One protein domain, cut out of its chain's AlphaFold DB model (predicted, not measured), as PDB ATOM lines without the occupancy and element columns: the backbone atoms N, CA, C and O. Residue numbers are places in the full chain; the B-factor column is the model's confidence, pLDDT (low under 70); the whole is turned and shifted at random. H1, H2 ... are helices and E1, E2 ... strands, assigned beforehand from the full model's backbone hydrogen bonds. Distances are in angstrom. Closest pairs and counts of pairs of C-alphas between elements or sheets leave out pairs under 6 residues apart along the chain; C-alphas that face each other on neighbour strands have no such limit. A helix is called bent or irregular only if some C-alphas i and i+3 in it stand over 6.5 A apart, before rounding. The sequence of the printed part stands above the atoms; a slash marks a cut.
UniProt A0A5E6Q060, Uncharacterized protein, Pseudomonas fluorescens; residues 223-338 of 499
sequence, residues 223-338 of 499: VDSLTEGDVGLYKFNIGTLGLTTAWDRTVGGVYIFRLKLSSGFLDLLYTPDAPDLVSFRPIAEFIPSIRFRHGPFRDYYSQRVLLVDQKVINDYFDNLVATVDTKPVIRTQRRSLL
ATOM      1  N   VAL A 223     115.078 124.233 180.931       69.75
ATOM      2  CA  VAL A 223     114.847 125.676 180.856       69.75
ATOM      3  C   VAL A 223     113.955 125.957 179.648       69.75
ATOM      4  O   VAL A 223     114.379 125.727 178.513       69.75
ATOM      5  N   ASP A 224     112.751 126.478 179.885       77.62
ATOM      6  CA  ASP A 224     111.852 126.932 178.821       77.62
ATOM      7  C   ASP A 224     112.407 128.213 178.181       77.62
ATOM      8  O   ASP A 224     112.144 129.337 178.605       77.62
ATOM      9  N   SER A 225     113.293 128.023 177.205       78.81
ATOM     10  CA  SER A 225     113.959 129.091 176.474       78.81
ATOM     11  C   SER A 225     114.065 128.751 174.992       78.81
ATOM     12  O   SER A 225     114.448 127.641 174.606       78.81
ATOM     13  N   LEU A 226     113.789 129.764 174.168       78.31
ATOM     14  CA  LEU A 226     113.938 129.746 172.712       78.31
ATOM     15  C   LEU A 226     115.392 129.929 172.249       78.31
ATOM     16  O   LEU A 226     115.666 129.843 171.055       78.31
ATOM     17  N   THR A 227     116.326 130.200 173.164       85.06
ATOM     18  CA  THR A 227     117.752 130.332 172.833       85.06
ATOM     19  C   THR A 227     118.322 129.014 172.324       85.06
ATOM     20  O   THR A 227     117.954 127.951 172.837       85.06
ATOM     21  N   GLU A 228     119.297 129.090 171.417       85.38
ATOM     22  CA  GLU A 228     120.039 127.909 170.977       85.38
ATOM     23  C   GLU A 228     120.662 127.158 172.158       85.38
ATOM     24  O   GLU A 228     121.150 127.743 173.135       85.38
ATOM     25  N   GLY A 229     120.588 125.834 172.076       84.88
ATOM     26  CA  GLY A 229     121.146 124.945 173.078       84.88
ATOM     27  C   GLY A 229     122.622 124.613 172.828       84.88
ATOM     28  O   GLY A 229     123.206 124.990 171.811       84.88
ATOM     29  N   ASP A 230     123.234 123.913 173.782       90.62
ATOM     30  CA  ASP A 230     124.603 123.388 173.673       90.62
ATOM     31  C   ASP A 230     124.620 121.991 173.004       90.62
ATOM     32  O   ASP A 230     123.623 121.561 172.417       90.62
ATOM     33  N   VAL A 231     125.738 121.266 173.068       93.00
ATOM     34  CA  VAL A 231     125.857 119.874 172.615       93.00
ATOM     35  C   VAL A 231     124.778 119.009 173.257       93.00
ATOM     36  O   VAL A 231     124.620 119.002 174.477       93.00
ATOM     37  N   GLY A 232     124.061 118.246 172.440       93.19
ATOM     38  CA  GLY A 232     123.011 117.372 172.941       93.19
ATOM     39  C   GLY A 232     122.043 116.914 171.866       93.19
ATOM     40  O   GLY A 232     122.229 117.163 170.672       93.19
ATOM     41  N   LEU A 233     120.999 116.240 172.332       93.44
ATOM     42  CA  LEU A 233     119.901 115.752 171.518       93.44
ATOM     43  C   LEU A 233     118.676 116.635 171.737       93.44
ATOM     44  O   LEU A 233     118.321 116.911 172.877       93.44
ATOM     45  N   TYR A 234     118.023 117.063 170.665       92.25
ATOM     46  CA  TYR A 234     116.858 117.942 170.729       92.25
ATOM     47  C   TYR A 234     115.681 117.340 169.972       92.25
ATOM     48  O   TYR A 234     115.864 116.687 168.945       92.25
ATOM     49  N   LYS A 235     114.462 117.603 170.441       90.56
ATOM     50  CA  LYS A 235     113.240 117.325 169.683       90.56
ATOM     51  C   LYS A 235     113.248 118.099 168.371       90.56
ATOM     52  O   LYS A 235     113.632 119.272 168.338       90.56
ATOM     53  N   PHE A 236     112.812 117.445 167.300       91.75
ATOM     54  CA  PHE A 236     112.597 118.107 166.023       91.75
ATOM     55  C   PHE A 236     111.169 118.650 165.943       91.75
ATOM     56  O   PHE A 236     110.210 117.881 165.916       91.75
ATOM     57  N   ASN A 237     111.038 119.974 165.891       88.06
ATOM     58  CA  ASN A 237     109.752 120.668 165.897       88.06
ATOM     59  C   ASN A 237     109.541 121.380 164.555       88.06
ATOM     60  O   ASN A 237     110.404 122.153 164.131       88.06
ATOM     61  N   ILE A 238     108.402 121.143 163.897       83.94
ATOM     62  CA  ILE A 238     108.045 121.781 162.620       83.94
ATOM     63  C   ILE A 238     107.006 122.885 162.860       83.94
ATOM     64  O   ILE A 238     105.989 122.681 163.514       83.94
ATOM     65  N   GLY A 239     107.220 124.066 162.280       67.75
ATOM     66  CA  GLY A 239     106.238 125.153 162.288       67.75
ATOM     67  C   GLY A 239     106.864 126.530 162.473       67.75
ATOM     68  O   GLY A 239     108.078 126.671 162.630       67.75
ATOM     69  N   THR A 240     106.029 127.567 162.421       54.78
ATOM     70  CA  THR A 240     106.451 128.959 162.594       54.78
ATOM     71  C   THR A 240     106.966 129.201 164.012       54.78
ATOM     72  O   THR A 240     106.210 129.243 164.982       54.78
ATOM     73  N   LEU A 241     108.282 129.396 164.109       47.47
ATOM     74  CA  LEU A 241     108.965 129.943 165.277       47.47
ATOM     75  C   LEU A 241     108.267 131.239 165.721       47.47
ATOM     76  O   LEU A 241     108.266 132.217 164.979       47.47
ATOM     77  N   GLY A 242     107.693 131.250 166.925       43.28
ATOM     78  CA  GLY A 242     107.240 132.481 167.587       43.28
ATOM     79  C   GLY A 242     105.731 132.678 167.767       43.28
ATOM     80  O   GLY A 242     105.357 133.649 168.415       43.28
ATOM     81  N   LEU A 243     104.858 131.778 167.304       39.66
ATOM     82  CA  LEU A 243     103.423 131.829 167.638       39.66
ATOM     83  C   LEU A 243     103.079 130.828 168.757       39.66
ATOM     84  O   LEU A 243     102.667 129.702 168.517       39.66
ATOM     85  N   THR A 244     103.348 131.286 169.981       35.91
ATOM     86  CA  THR A 244     102.597 131.081 171.239       35.91
ATOM     87  C   THR A 244     102.084 129.676 171.645       35.91
ATOM     88  O   THR A 244     101.142 129.129 171.083       35.91
ATOM     89  N   THR A 245     102.642 129.191 172.766       41.81
ATOM     90  CA  THR A 245     101.941 128.722 173.993       41.81
ATOM     91  C   THR A 245     101.145 127.410 174.062       41.81
ATOM     92  O   THR A 245     100.500 127.213 175.087       41.81
ATOM     93  N   ALA A 246     101.212 126.464 173.121       40.41
ATOM     94  CA  ALA A 246     100.629 125.140 173.416       40.41
ATOM     95  C   ALA A 246     101.439 123.937 172.940       40.41
ATOM     96  O   ALA A 246     101.724 123.081 173.768       40.41
ATOM     97  N   TRP A 247     101.878 123.852 171.683       50.44
ATOM     98  CA  TRP A 247     102.594 122.654 171.231       50.44
ATOM     99  C   TRP A 247     103.608 122.999 170.146       50.44
ATOM    100  O   TRP A 247     103.265 123.436 169.049       50.44
ATOM    101  N   ASP A 248     104.885 122.794 170.459       66.19
ATOM    102  CA  ASP A 248     105.875 122.537 169.426       66.19
ATOM    103  C   ASP A 248     105.434 121.265 168.687       66.19
ATOM    104  O   ASP A 248     105.377 120.198 169.307       66.19
ATOM    105  N   ARG A 249     105.100 121.367 167.390       82.50
ATOM    106  CA  ARG A 249     104.649 120.217 166.582       82.50
ATOM    107  C   ARG A 249     105.821 119.276 166.361       82.50
ATOM    108  O   ARG A 249     106.585 119.390 165.399       82.50
ATOM    109  N   THR A 250     106.009 118.420 167.350       86.94
ATOM    110  CA  THR A 250     107.157 117.539 167.482       86.94
ATOM    111  C   THR A 250     106.984 116.365 166.536       86.94
ATOM    112  O   THR A 250     105.953 115.692 166.543       86.94
ATOM    113  N   VAL A 251     108.017 116.080 165.758       90.00
ATOM    114  CA  VAL A 251     108.087 114.879 164.936       90.00
ATOM    115  C   VAL A 251     108.634 113.740 165.792       90.00
ATOM    116  O   VAL A 251     109.810 113.714 166.151       90.00
ATOM    117  N   GLY A 252     107.777 112.783 166.135       87.81
ATOM    118  CA  GLY A 252     108.145 111.625 166.944       87.81
ATOM    119  C   GLY A 252     109.237 110.778 166.286       87.81
ATOM    120  O   GLY A 252     109.156 110.453 165.103       87.81
ATOM    121  N   GLY A 253     110.257 110.409 167.065       87.81
ATOM    122  CA  GLY A 253     111.376 109.580 166.604       87.81
ATOM    123  C   GLY A 253     112.432 110.319 165.774       87.81
ATOM    124  O   GLY A 253     113.468 109.732 165.481       87.81
ATOM    125  N   VAL A 254     112.210 111.592 165.431       93.00
ATOM    126  CA  VAL A 254     113.164 112.424 164.689       93.00
ATOM    127  C   VAL A 254     113.766 113.453 165.634       93.00
ATOM    128  O   VAL A 254     113.055 114.167 166.342       93.00
ATOM    129  N   TYR A 255     115.093 113.547 165.640       94.75
ATOM    130  CA  TYR A 255     115.814 114.366 166.614       94.75
ATOM    131  C   TYR A 255     116.927 115.171 165.961       94.75
ATOM    132  O   TYR A 255     117.482 114.771 164.943       94.75
ATOM    133  N   ILE A 256     117.292 116.294 166.566       95.88
ATOM    134  CA  ILE A 256     118.448 117.088 166.153       95.88
ATOM    135  C   ILE A 256     119.619 116.738 167.069       95.88
ATOM    136  O   ILE A 256     119.559 116.952 168.279       95.88
ATOM    137  N   PHE A 257     120.695 116.222 166.489       96.94
ATOM    138  CA  PHE A 257     121.994 116.075 167.131       96.94
ATOM    139  C   PHE A 257     122.791 117.356 166.935       96.94
ATOM    140  O   PHE A 257     123.266 117.630 165.833       96.94
ATOM    141  N   ARG A 258     122.972 118.114 168.016       96.38
ATOM    142  CA  ARG A 258     123.877 119.261 168.034       96.38
ATOM    143  C   ARG A 258     125.243 118.814 168.501       96.38
ATOM    144  O   ARG A 258     125.427 118.435 169.656       96.38
ATOM    145  N   LEU A 259     126.204 118.852 167.593       96.19
ATOM    146  CA  LEU A 259     127.543 118.318 167.790       96.19
ATOM    147  C   LEU A 259     128.546 119.458 167.914       96.19
ATOM    148  O   LEU A 259     128.496 120.416 167.147       96.19
ATOM    149  N   LYS A 260     129.512 119.320 168.825       95.31
ATOM    150  CA  LYS A 260     130.705 120.173 168.840       95.31
ATOM    151  C   LYS A 260     131.827 119.503 168.054       95.31
ATOM    152  O   LYS A 260     132.334 118.454 168.472       95.31
ATOM    153  N   LEU A 261     132.197 120.134 166.945       94.88
ATOM    154  CA  LEU A 261     133.342 119.808 166.101       94.88
ATOM    155  C   LEU A 261     134.426 120.888 166.250       94.88
ATOM    156  O   LEU A 261     134.193 121.953 166.831       94.88
ATOM    157  N   SER A 262     135.603 120.629 165.693       92.25
ATOM    158  CA  SER A 262     136.717 121.579 165.590       92.25
ATOM    159  C   SER A 262     136.337 122.851 164.823       92.25
ATOM    160  O   SER A 262     136.751 123.943 165.203       92.25
ATOM    161  N   SER A 263     135.485 122.727 163.801       91.12
ATOM    162  CA  SER A 263     134.986 123.839 162.980       91.12
ATOM    163  C   SER A 263     133.840 124.639 163.612       91.12
ATOM    164  O   SER A 263     133.450 125.672 163.070       91.12
ATOM    165  N   GLY A 264     133.290 124.193 164.746       93.62
ATOM    166  CA  GLY A 264     132.141 124.829 165.391       93.62
ATOM    167  C   GLY A 264     131.028 123.843 165.736       93.62
ATOM    168  O   GLY A 264     131.277 122.668 165.998       93.62
ATOM    169  N   PHE A 265     129.794 124.345 165.801       94.19
ATOM    170  CA  PHE A 265     128.619 123.495 165.983       94.19
ATOM    171  C   PHE A 265     128.127 122.963 164.638       94.19
ATOM    172  O   PHE A 265     128.040 123.713 163.668       94.19
ATOM    173  N   LEU A 266     127.788 121.676 164.604       95.00
ATOM    174  CA  LEU A 266     127.115 121.030 163.483       95.00
ATOM    175  C   LEU A 266     125.804 120.427 163.978       95.00
ATOM    176  O   LEU A 266     125.819 119.599 164.887       95.00
ATOM    177  N   ASP A 267     124.704 120.798 163.330       96.25
ATOM    178  CA  ASP A 267     123.383 120.246 163.610       96.25
ATOM    179  C   ASP A 267     123.035 119.188 162.547       96.25
ATOM    180  O   ASP A 267     122.936 119.473 161.348       96.25
ATOM    181  N   LEU A 268     122.869 117.942 162.991       97.19
ATOM    182  CA  LEU A 268     122.424 116.822 162.165       97.19
ATOM    183  C   LEU A 268     121.001 116.428 162.553       97.19
ATOM    184  O   LEU A 268     120.690 116.287 163.730       97.19
ATOM    185  N   LEU A 269     120.146 116.208 161.565       96.69
ATOM    186  CA  LEU A 269     118.843 115.595 161.742       96.69
ATOM    187  C   LEU A 269     119.006 114.071 161.731       96.69
ATOM    188  O   LEU A 269     119.467 113.493 160.743       96.69
ATOM    189  N   TYR A 270     118.635 113.440 162.839       96.19
ATOM    190  CA  TYR A 270     118.487 112.001 162.953       96.19
ATOM    191  C   TYR A 270     117.096 111.589 162.482       96.19
ATOM    192  O   TYR A 270     116.094 111.934 163.108       96.19
ATOM    193  N   THR A 271     117.057 110.857 161.378       90.38
ATOM    194  CA  THR A 271     115.864 110.318 160.731       90.38
ATOM    195  C   THR A 271     115.990 108.793 160.693       90.38
ATOM    196  O   THR A 271     116.485 108.260 159.695       90.38
ATOM    197  N   PRO A 272     115.607 108.071 161.765       83.62
ATOM    198  CA  PRO A 272     115.586 106.612 161.719       83.62
ATOM    199  C   PRO A 272     114.674 106.168 160.581       83.62
ATOM    200  O   PRO A 272     113.785 106.923 160.194       83.62
ATOM    201  N   ASP A 273     114.920 104.988 160.015       73.31
ATOM    202  CA  ASP A 273     114.022 104.349 159.044       73.31
ATOM    203  C   ASP A 273     113.528 105.252 157.889       73.31
ATOM    204  O   ASP A 273     112.448 105.049 157.338       73.31
ATOM    205  N   ALA A 274     114.315 106.272 157.528       76.00
ATOM    206  CA  ALA A 274     113.953 107.220 156.487       76.00
ATOM    207  C   ALA A 274     113.827 106.518 155.125       76.00
ATOM    208  O   ALA A 274     114.529 105.532 154.885       76.00
ATOM    209  N   PRO A 275     113.016 107.046 154.189       69.62
ATOM    210  CA  PRO A 275     112.799 106.412 152.886       69.62
ATOM    211  C   PRO A 275     114.081 106.165 152.076       69.62
ATOM    212  O   PRO A 275     114.153 105.230 151.288       69.62
ATOM    213  N   ASP A 276     115.108 106.993 152.271       69.38
ATOM    214  CA  ASP A 276     116.418 106.864 151.623       69.38
ATOM    215  C   ASP A 276     117.453 106.089 152.461       69.38
ATOM    216  O   ASP A 276     118.621 106.019 152.074       69.38
ATOM    217  N   LEU A 277     117.035 105.514 153.594       70.75
ATOM    218  CA  LEU A 277     117.845 104.751 154.548       70.75
ATOM    219  C   LEU A 277     119.006 105.539 155.179       70.75
ATOM    220  O   LEU A 277     119.904 104.945 155.778       70.75
ATOM    221  N   VAL A 278     118.998 106.870 155.071       79.00
ATOM    222  CA  VAL A 278     119.999 107.735 155.706       79.00
ATOM    223  C   VAL A 278     119.536 108.097 157.109       79.00
ATOM    224  O   VAL A 278     118.469 108.689 157.281       79.00
ATOM    225  N   SER A 279     120.349 107.770 158.113       85.31
ATOM    226  CA  SER A 279     120.001 108.017 159.516       85.31
ATOM    227  C   SER A 279     120.381 109.421 159.964       85.31
ATOM    228  O   SER A 279     119.608 110.052 160.665       85.31
ATOM    229  N   PHE A 280     121.540 109.933 159.563       92.62
ATOM    230  CA  PHE A 280     122.079 111.227 159.964       92.62
ATOM    231  C   PHE A 280     122.324 112.089 158.730       92.62
ATOM    232  O   PHE A 280     123.177 111.785 157.896       92.62
ATOM    233  N   ARG A 281     121.593 113.199 158.635       92.94
ATOM    234  CA  ARG A 281     121.703 114.165 157.534       92.94
ATOM    235  C   ARG A 281     121.865 115.586 158.072       92.94
ATOM    236  O   ARG A 281     121.378 115.865 159.163       92.94
ATOM    237  N   PRO A 282     122.511 116.510 157.350       94.75
ATOM    238  CA  PRO A 282     122.509 117.921 157.725       94.75
ATOM    239  C   PRO A 282     121.078 118.434 157.908       94.75
ATOM    240  O   PRO A 282     120.222 118.198 157.056       94.75
ATOM    241  N   ILE A 283     120.807 119.177 158.983       93.31
ATOM    242  CA  ILE A 283     119.458 119.719 159.231       93.31
ATOM    243  C   ILE A 283     118.969 120.642 158.099       93.31
ATOM    244  O   ILE A 283     117.773 120.737 157.828       93.31
ATOM    245  N   ALA A 284     119.903 121.264 157.376       90.81
ATOM    246  CA  ALA A 284     119.615 122.070 156.195       90.81
ATOM    247  C   ALA A 284     118.963 121.271 155.050       90.81
ATOM    248  O   ALA A 284     118.318 121.872 154.194       90.81
ATOM    249  N   GLU A 285     119.078 119.937 155.033       91.00
ATOM    250  CA  GLU A 285     118.435 119.081 154.026       91.00
ATOM    251  C   GLU A 285     116.936 118.868 154.267       91.00
ATOM    252  O   GLU A 285     116.248 118.402 153.359       91.00
ATOM    253  N   PHE A 286     116.396 119.239 155.433       91.62
ATOM    254  CA  PHE A 286     114.973 119.062 155.732       91.62
ATOM    255  C   PHE A 286     114.069 119.765 154.706       91.62
ATOM    256  O   PHE A 286     113.247 119.113 154.062       91.62
ATOM    257  N   ILE A 287     114.254 121.071 154.489       89.62
ATOM    258  CA  ILE A 287     113.426 121.842 153.547       89.62
ATOM    259  C   ILE A 287     113.567 121.308 152.105       89.62
ATOM    260  O   ILE A 287     112.540 121.026 151.482       89.62
ATOM    261  N   PRO A 288     114.787 121.081 151.567       87.94
ATOM    262  CA  PRO A 288     114.972 120.409 150.280       87.94
ATOM    263  C   PRO A 288     114.320 119.023 150.187       87.94
ATOM    264  O   PRO A 288     113.818 118.672 149.121       87.94
ATOM    265  N   SER A 289     114.304 118.235 151.270       87.19
ATOM    266  CA  SER A 289     113.683 116.903 151.270       87.19
ATOM    267  C   SER A 289     112.169 116.965 151.064       87.19
ATOM    268  O   SER A 289     111.627 116.127 150.357       87.19
ATOM    269  N   ILE A 290     111.499 117.999 151.582       88.25
ATOM    270  CA  ILE A 290     110.073 118.234 151.321       88.25
ATOM    271  C   ILE A 290     109.856 118.797 149.911       88.25
ATOM    272  O   ILE A 290     108.966 118.346 149.194       88.25
ATOM    273  N   ARG A 291     110.679 119.772 149.497       85.88
ATOM    274  CA  ARG A 291     110.504 120.489 148.221       85.88
ATOM    275  C   ARG A 291     110.778 119.639 146.986       85.88
ATOM    276  O   ARG A 291     110.060 119.772 146.005       85.88
ATOM    277  N   PHE A 292     111.831 118.825 147.018       79.06
ATOM    278  CA  PHE A 292     112.371 118.178 145.816       79.06
ATOM    279  C   PHE A 292     112.257 116.650 145.830       79.06
ATOM    280  O   PHE A 292     112.500 116.019 144.804       79.06
ATOM    281  N   ARG A 293     111.915 116.034 146.970       68.50
ATOM    282  CA  ARG A 293     111.753 114.575 147.110       68.50
ATOM    283  C   ARG A 293     110.304 114.240 147.485       68.50
ATOM    284  O   ARG A 293     110.034 113.732 148.573       68.50
ATOM    285  N   HIS A 294     109.376 114.597 146.590       64.25
ATOM    286  CA  HIS A 294     107.927 114.453 146.782       64.25
ATOM    287  C   HIS A 294     107.517 113.035 147.198       64.25
ATOM    288  O   HIS A 294     108.104 112.067 146.725       64.25
ATOM    289  N   GLY A 295     106.471 112.933 148.025       72.88
ATOM    290  CA  GLY A 295     105.870 111.675 148.477       72.88
ATOM    291  C   GLY A 295     106.524 111.145 149.757       72.88
ATOM    292  O   GLY A 295     106.158 111.612 150.837       72.88
ATOM    293  N   PRO A 296     107.533 110.253 149.684       76.81
ATOM    294  CA  PRO A 296     107.968 109.471 150.840       76.81
ATOM    295  C   PRO A 296     108.438 110.296 152.040       76.81
ATOM    296  O   PRO A 296     108.191 109.911 153.176       76.81
ATOM    297  N   PHE A 297     109.103 111.439 151.824       82.19
ATOM    298  CA  PHE A 297     109.535 112.298 152.934       82.19
ATOM    299  C   PHE A 297     108.385 113.087 153.558       82.19
ATOM    300  O   PHE A 297     108.366 113.270 154.774       82.19
ATOM    301  N   ARG A 298     107.408 113.522 152.755       87.81
ATOM    302  CA  ARG A 298     106.206 114.189 153.268       87.81
ATOM    303  C   ARG A 298     105.442 113.246 154.193       87.81
ATOM    304  O   ARG A 298     105.125 113.623 155.323       87.81
ATOM    305  N   ASP A 299     105.215 112.020 153.735       83.00
ATOM    306  CA  ASP A 299     104.510 110.988 154.496       83.00
ATOM    307  C   ASP A 299     105.310 110.613 155.746       83.00
ATOM    308  O   ASP A 299     104.776 110.627 156.851       83.00
ATOM    309  N   TYR A 300     106.627 110.428 155.601       83.81
ATOM    310  CA  TYR A 300     107.530 110.128 156.710       83.81
ATOM    311  C   TYR A 300     107.401 111.122 157.874       83.81
ATOM    312  O   TYR A 300     107.269 110.691 159.022       83.81
ATOM    313  N   TYR A 301     107.425 112.434 157.609       89.12
ATOM    314  CA  TYR A 301     107.314 113.445 158.665       89.12
ATOM    315  C   TYR A 301     105.870 113.647 159.146       89.12
ATOM    316  O   TYR A 301     105.653 113.768 160.351       89.12
ATOM    317  N   SER A 302     104.884 113.672 158.242       86.69
ATOM    318  CA  SER A 302     103.474 113.910 158.601       86.69
ATOM    319  C   SER A 302     102.885 112.770 159.438       86.69
ATOM    320  O   SER A 302     102.262 113.022 160.465       86.69
ATOM    321  N   GLN A 303     103.186 111.513 159.107       83.44
ATOM    322  CA  GLN A 303     102.788 110.354 159.913       83.44
ATOM    323  C   GLN A 303     103.492 110.309 161.270       83.44
ATOM    324  O   GLN A 303     103.118 109.522 162.133       83.44
ATOM    325  N   ARG A 304     104.520 111.137 161.498       87.25
ATOM    326  CA  ARG A 304     105.266 111.212 162.760       87.25
ATOM    327  C   ARG A 304     104.855 112.390 163.646       87.25
ATOM    328  O   ARG A 304     105.386 112.469 164.752       87.25
ATOM    329  N   VAL A 305     103.905 113.232 163.250       86.31
ATOM    330  CA  VAL A 305     103.316 114.251 164.139       86.31
ATOM    331  C   VAL A 305     101.986 113.781 164.732       86.31
ATOM    332  O   VAL A 305     101.392 112.816 164.244       86.31
ATOM    333  N   LEU A 306     101.530 114.448 165.797       82.12
ATOM    334  CA  LEU A 306     100.207 114.202 166.377       82.12
ATOM    335  C   LEU A 306      99.120 114.386 165.318       82.12
ATOM    336  O   LEU A 306      99.232 115.262 164.455       82.12
ATOM    337  N   LEU A 307      98.057 113.593 165.401       80.81
ATOM    338  CA  LEU A 307      96.973 113.609 164.425       80.81
ATOM    339  C   LEU A 307      96.305 114.988 164.315       80.81
ATOM    340  O   LEU A 307      96.057 115.458 163.203       80.81
ATOM    341  N   VAL A 308      96.122 115.671 165.450       80.00
ATOM    342  CA  VAL A 308      95.603 117.051 165.531       80.00
ATOM    343  C   VAL A 308      96.469 118.057 164.756       80.00
ATOM    344  O   VAL A 308      95.974 119.034 164.197       80.00
ATOM    345  N   ASP A 309      97.774 117.796 164.658       83.06
ATOM    346  CA  ASP A 309      98.744 118.675 164.005       83.06
ATOM    347  C   ASP A 309      98.966 118.343 162.524       83.06
ATOM    348  O   ASP A 309      99.505 119.175 161.788       83.06
ATOM    349  N   GLN A 310      98.547 117.161 162.054       85.31
ATOM    350  CA  GLN A 310      98.821 116.701 160.688       85.31
ATOM    351  C   GLN A 310      98.299 117.665 159.628       85.31
ATOM    352  O   GLN A 310      98.996 117.919 158.646       85.31
ATOM    353  N   LYS A 311      97.104 118.236 159.822       85.06
ATOM    354  CA  LYS A 311      96.548 119.216 158.881       85.06
ATOM    355  C   LYS A 311      97.469 120.427 158.745       85.06
ATOM    356  O   LYS A 311      97.848 120.778 157.636       85.06
ATOM    357  N   VAL A 312      97.884 121.013 159.867       85.81
ATOM    358  CA  VAL A 312      98.731 122.212 159.865       85.81
ATOM    359  C   VAL A 312     100.109 121.925 159.263       85.81
ATOM    360  O   VAL A 312     100.659 122.754 158.540       85.81
ATOM    361  N   ILE A 313     100.669 120.748 159.538       87.38
ATOM    362  CA  ILE A 313     101.951 120.317 158.969       87.38
ATOM    363  C   ILE A 313     101.849 120.079 157.462       87.38
ATOM    364  O   ILE A 313     102.739 120.496 156.722       87.38
ATOM    365  N   ASN A 314     100.764 119.466 156.996       88.81
ATOM    366  CA  ASN A 314     100.514 119.279 155.572       88.81
ATOM    367  C   ASN A 314     100.326 120.619 154.852       88.81
ATOM    368  O   ASN A 314     100.985 120.841 153.840       88.81
ATOM    369  N   ASP A 315      99.553 121.544 155.426       88.19
ATOM    370  CA  ASP A 315      99.387 122.898 154.888       88.19
ATOM    371  C   ASP A 315     100.745 123.642 154.828       88.19
ATOM    372  O   ASP A 315     101.051 124.345 153.860       88.19
ATOM    373  N   TYR A 316     101.612 123.451 155.833       87.56
ATOM    374  CA  TYR A 316     102.986 123.963 155.820       87.56
ATOM    375  C   TYR A 316     103.825 123.345 154.693       87.56
ATOM    376  O   TYR A 316     104.538 124.070 153.998       87.56
ATOM    377  N   PHE A 317     103.738 122.031 154.478       89.62
ATOM    378  CA  PHE A 317     104.430 121.357 153.379       89.62
ATOM    379  C   PHE A 317     103.933 121.819 152.006       89.62
ATOM    380  O   PHE A 317     104.756 122.055 151.122       89.62
ATOM    381  N   ASP A 318     102.628 122.024 151.838       89.75
ATOM    382  CA  ASP A 318     102.051 122.573 150.607       89.75
ATOM    383  C   ASP A 318     102.577 123.979 150.328       89.75
ATOM    384  O   ASP A 318     103.013 124.273 149.216       89.75
ATOM    385  N   ASN A 319     102.647 124.824 151.360       87.69
ATOM    386  CA  ASN A 319     103.242 126.150 151.246       87.69
ATOM    387  C   ASN A 319     104.731 126.079 150.870       87.69
ATOM    388  O   ASN A 319     105.170 126.801 149.975       87.69
ATOM    389  N   LEU A 320     105.509 125.189 151.502       87.12
ATOM    390  CA  LEU A 320     106.923 125.004 151.168       87.12
ATOM    391  C   LEU A 320     107.129 124.622 149.704       87.12
ATOM    392  O   LEU A 320     108.083 125.108 149.103       87.12
ATOM    393  N   VAL A 321     106.281 123.753 149.150       87.06
ATOM    394  CA  VAL A 321     106.362 123.317 147.748       87.06
ATOM    395  C   VAL A 321     105.902 124.423 146.796       87.06
ATOM    396  O   VAL A 321     106.520 124.628 145.756       87.06
ATOM    397  N   ALA A 322     104.855 125.166 147.159       87.00
ATOM    398  CA  ALA A 322     104.303 126.245 146.342       87.00
ATOM    399  C   ALA A 322     105.189 127.505 146.287       87.00
ATOM    400  O   ALA A 322     104.974 128.378 145.446       87.00
ATOM    401  N   THR A 323     106.173 127.627 147.181       83.25
ATOM    402  CA  THR A 323     107.025 128.815 147.317       83.25
ATOM    403  C   THR A 323     108.489 128.513 147.003       83.25
ATOM    404  O   THR A 323     109.032 127.470 147.360       83.25
ATOM    405  N   VAL A 324     109.168 129.470 146.367       79.25
ATOM    406  CA  VAL A 324     110.616 129.406 146.083       79.25
ATOM    407  C   VAL A 324     111.462 130.147 147.122       79.25
ATOM    408  O   VAL A 324     112.685 130.197 147.013       79.25
ATOM    409  N   ASP A 325     110.829 130.732 148.140       82.25
ATOM    410  CA  ASP A 325     111.515 131.545 149.136       82.25
ATOM    411  C   ASP A 325     112.476 130.707 149.989       82.25
ATOM    412  O   ASP A 325     112.238 129.538 150.305       82.25
ATOM    413  N   THR A 326     113.621 131.281 150.352       78.50
ATOM    414  CA  THR A 326     114.557 130.599 151.247       78.50
ATOM    415  C   THR A 326     113.998 130.640 152.663       78.50
ATOM    416  O   THR A 326     113.885 131.706 153.263       78.50
ATOM    417  N   LYS A 327     113.657 129.474 153.214       82.06
ATOM    418  CA  LYS A 327     113.284 129.355 154.625       82.06
ATOM    419  C   LYS A 327     114.540 129.204 155.487       82.06
ATOM    420  O   LYS A 327     115.471 128.507 155.071       82.06
ATOM    421  N   PRO A 328     114.585 129.819 156.681       81.81
ATOM    422  CA  PRO A 328     115.682 129.592 157.605       81.81
ATOM    423  C   PRO A 328     115.721 128.123 158.031       81.81
ATOM    424  O   PRO A 328     114.687 127.473 158.198       81.81
ATOM    425  N   VAL A 329     116.935 127.613 158.230       84.25
ATOM    426  CA  VAL A 329     117.156 126.287 158.808       84.25
ATOM    427  C   VAL A 329     116.578 126.257 160.223       84.25
ATOM    428  O   VAL A 329     116.748 127.212 160.985       84.25
ATOM    429  N   ILE A 330     115.897 125.164 160.569       86.12
ATOM    430  CA  ILE A 330     115.366 124.945 161.917       86.12
ATOM    431  C   ILE A 330     116.540 124.893 162.898       86.12
ATOM    432  O   ILE A 330     117.511 124.175 162.672       86.12
ATOM    433  N   ARG A 331     116.461 125.677 163.974       85.25
ATOM    434  CA  ARG A 331     117.511 125.784 164.995       85.25
ATOM    435  C   ARG A 331     117.112 125.024 166.252       85.25
ATOM    436  O   ARG A 331     115.926 124.884 166.546       85.25
ATOM    437  N   THR A 332     118.106 124.564 167.006       87.88
ATOM    438  CA  THR A 332     117.868 123.971 168.326       87.88
ATOM    439  C   THR A 332     117.348 125.013 169.310       87.88
ATOM    440  O   THR A 332     117.624 126.207 169.190       87.88
ATOM    441  N   GLN A 333     116.603 124.552 170.309       85.38
ATOM    442  CA  GLN A 333     116.078 125.382 171.389       85.38
ATOM    443  C   GLN A 333     116.327 124.670 172.710       85.38
ATOM    444  O   GLN A 333     116.102 123.464 172.802       85.38
ATOM    445  N   ARG A 334     116.748 125.396 173.751       84.88
ATOM    446  CA  ARG A 334     116.983 124.802 175.082       84.88
ATOM    447  C   ARG A 334     115.763 124.056 175.621       84.88
ATOM    448  O   ARG A 334     115.936 122.982 176.188       84.88
ATOM    449  N   ARG A 335     114.553 124.566 175.369       83.56
ATOM    450  CA  ARG A 335     113.294 123.907 175.760       83.56
ATOM    451  C   ARG A 335     113.054 122.542 175.100       83.56
ATOM    452  O   ARG A 335     112.300 121.731 175.623       83.56
ATOM    453  N   SER A 336     113.703 122.285 173.967       86.88
ATOM    454  CA  SER A 336     113.568 121.047 173.196       86.88
ATOM    455  C   SER A 336     114.645 120.017 173.534       86.88
ATOM    456  O   SER A 336     114.676 118.965 172.900       86.88
ATOM    457  N   LEU A 337     115.546 120.303 174.481       88.25
ATOM    458  CA  LEU A 337     116.612 119.385 174.878       88.25
ATOM    459  C   LEU A 337     116.027 118.087 175.456       88.25
ATOM    460  O   LEU A 337     115.120 118.110 176.285       88.25
ATOM    461  N   LEU A 338     116.592 116.955 175.045       87.31
ATOM    462  CA  LEU A 338     116.264 115.615 175.519       87.31
ATOM    463  C   LEU A 338     117.407 115.088 176.395       87.31
ATOM    464  O   LEU A 338     118.406 114.596 175.867       87.31
TER     465      LEU A 338
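This is residues 223 to 338 of the 499 residues of an uncharacterized protein of Pseudomonas fluorescens (UniProt A0A5E6Q060). A strongly twisted sheet of four antiparallel strands makes one part of the model, and three helices, H1, H2 and H3, gather at one end of it with their centres in a triangle. H1 rises from E3, H2 only grazes E2, and H3 lies farthest out; after H3, residues 323 to 338 fold back past the sheet towards the first printed residue. The 116 printed residues hold four named strands and then three named helices, in the order E1 E2 E3 E4 H1 H2 H3, and the sheet runs E1 - E2 - E3 - E4. The class is mixed, helices and strands; the whole is compact, with a radius of gyration of the C-alphas of 13.8 A and spans of 36 by 33 by 27 A.

E1, residues 232 to 237, begins at C-alpha 232 (123.011, 117.372, 172.941). E2, residues 250 to 261, is 26.3 A long and bends by 88 degrees at residue 253. E3 is residues 264 to 270, 18.9 A, and E4 is residues 280 to 282. H1 is residues 283 to 292, 15.2 A, and H2 is residues 296 to 302. H3, residues 307 to 322, is 23.2 A long and ends at C-alpha 322 (104.303, 126.245, 146.342). H3 is irregular, with C-alphas 308 and 311 7.1 A apart; H1 is only just irregular, with C-alphas 284 and 287 6.7 A apart.

The strands form a meander, each the antiparallel neighbour of the one before, and each such pair is a hairpin. N 234 and O 256 of E1 and E2 are 2.8 A apart, N 270 and O 255 of E3 and E2 2.7 A, and N 269 and O 281 of E3 and E4 2.7 A, within hydrogen-bond range. H1 is on the sheet over E3 and only just stands up from it, its line rising 40.0 degrees; the closest C-alphas of E3 and H1, Leu 269 and Ile 283, are 4.9 A apart. H2 only grazes the sheet with residues 300 to 302. H3 is not on the sheet. With residues 317 to 321 alone it touches H1, about perpendicular at 74 degrees; their closest C-alphas, Arg 291 and Val 321, are 5.0 A apart. With residues 310 to 317 alone H3 touches H2, at a steep tilt of 46 degrees, opposite ways; their closest C-alphas are Ser 302 and Gln 310, 5.8 A apart. H1 and H2 only just touch, and only at the corner, with 3 pairs of C-alphas within 8 A, the closest being Ile 290 and Arg 298 at 5.9 A. Every O i to N i+4 pair is within hydrogen-bond range in H2, 4 of 6 in H1 and 10 of 12 in H3.

The two C-alphas farthest apart, Ser 262 and Val 308, are 41.4 A apart. The printed part has no cut, and the link from E1 to E2 is long. The mean pLDDT of the printed part is 83.1, and residue 223, residues 239 to 248, 275 to 276 and 293 to 294 are under 70.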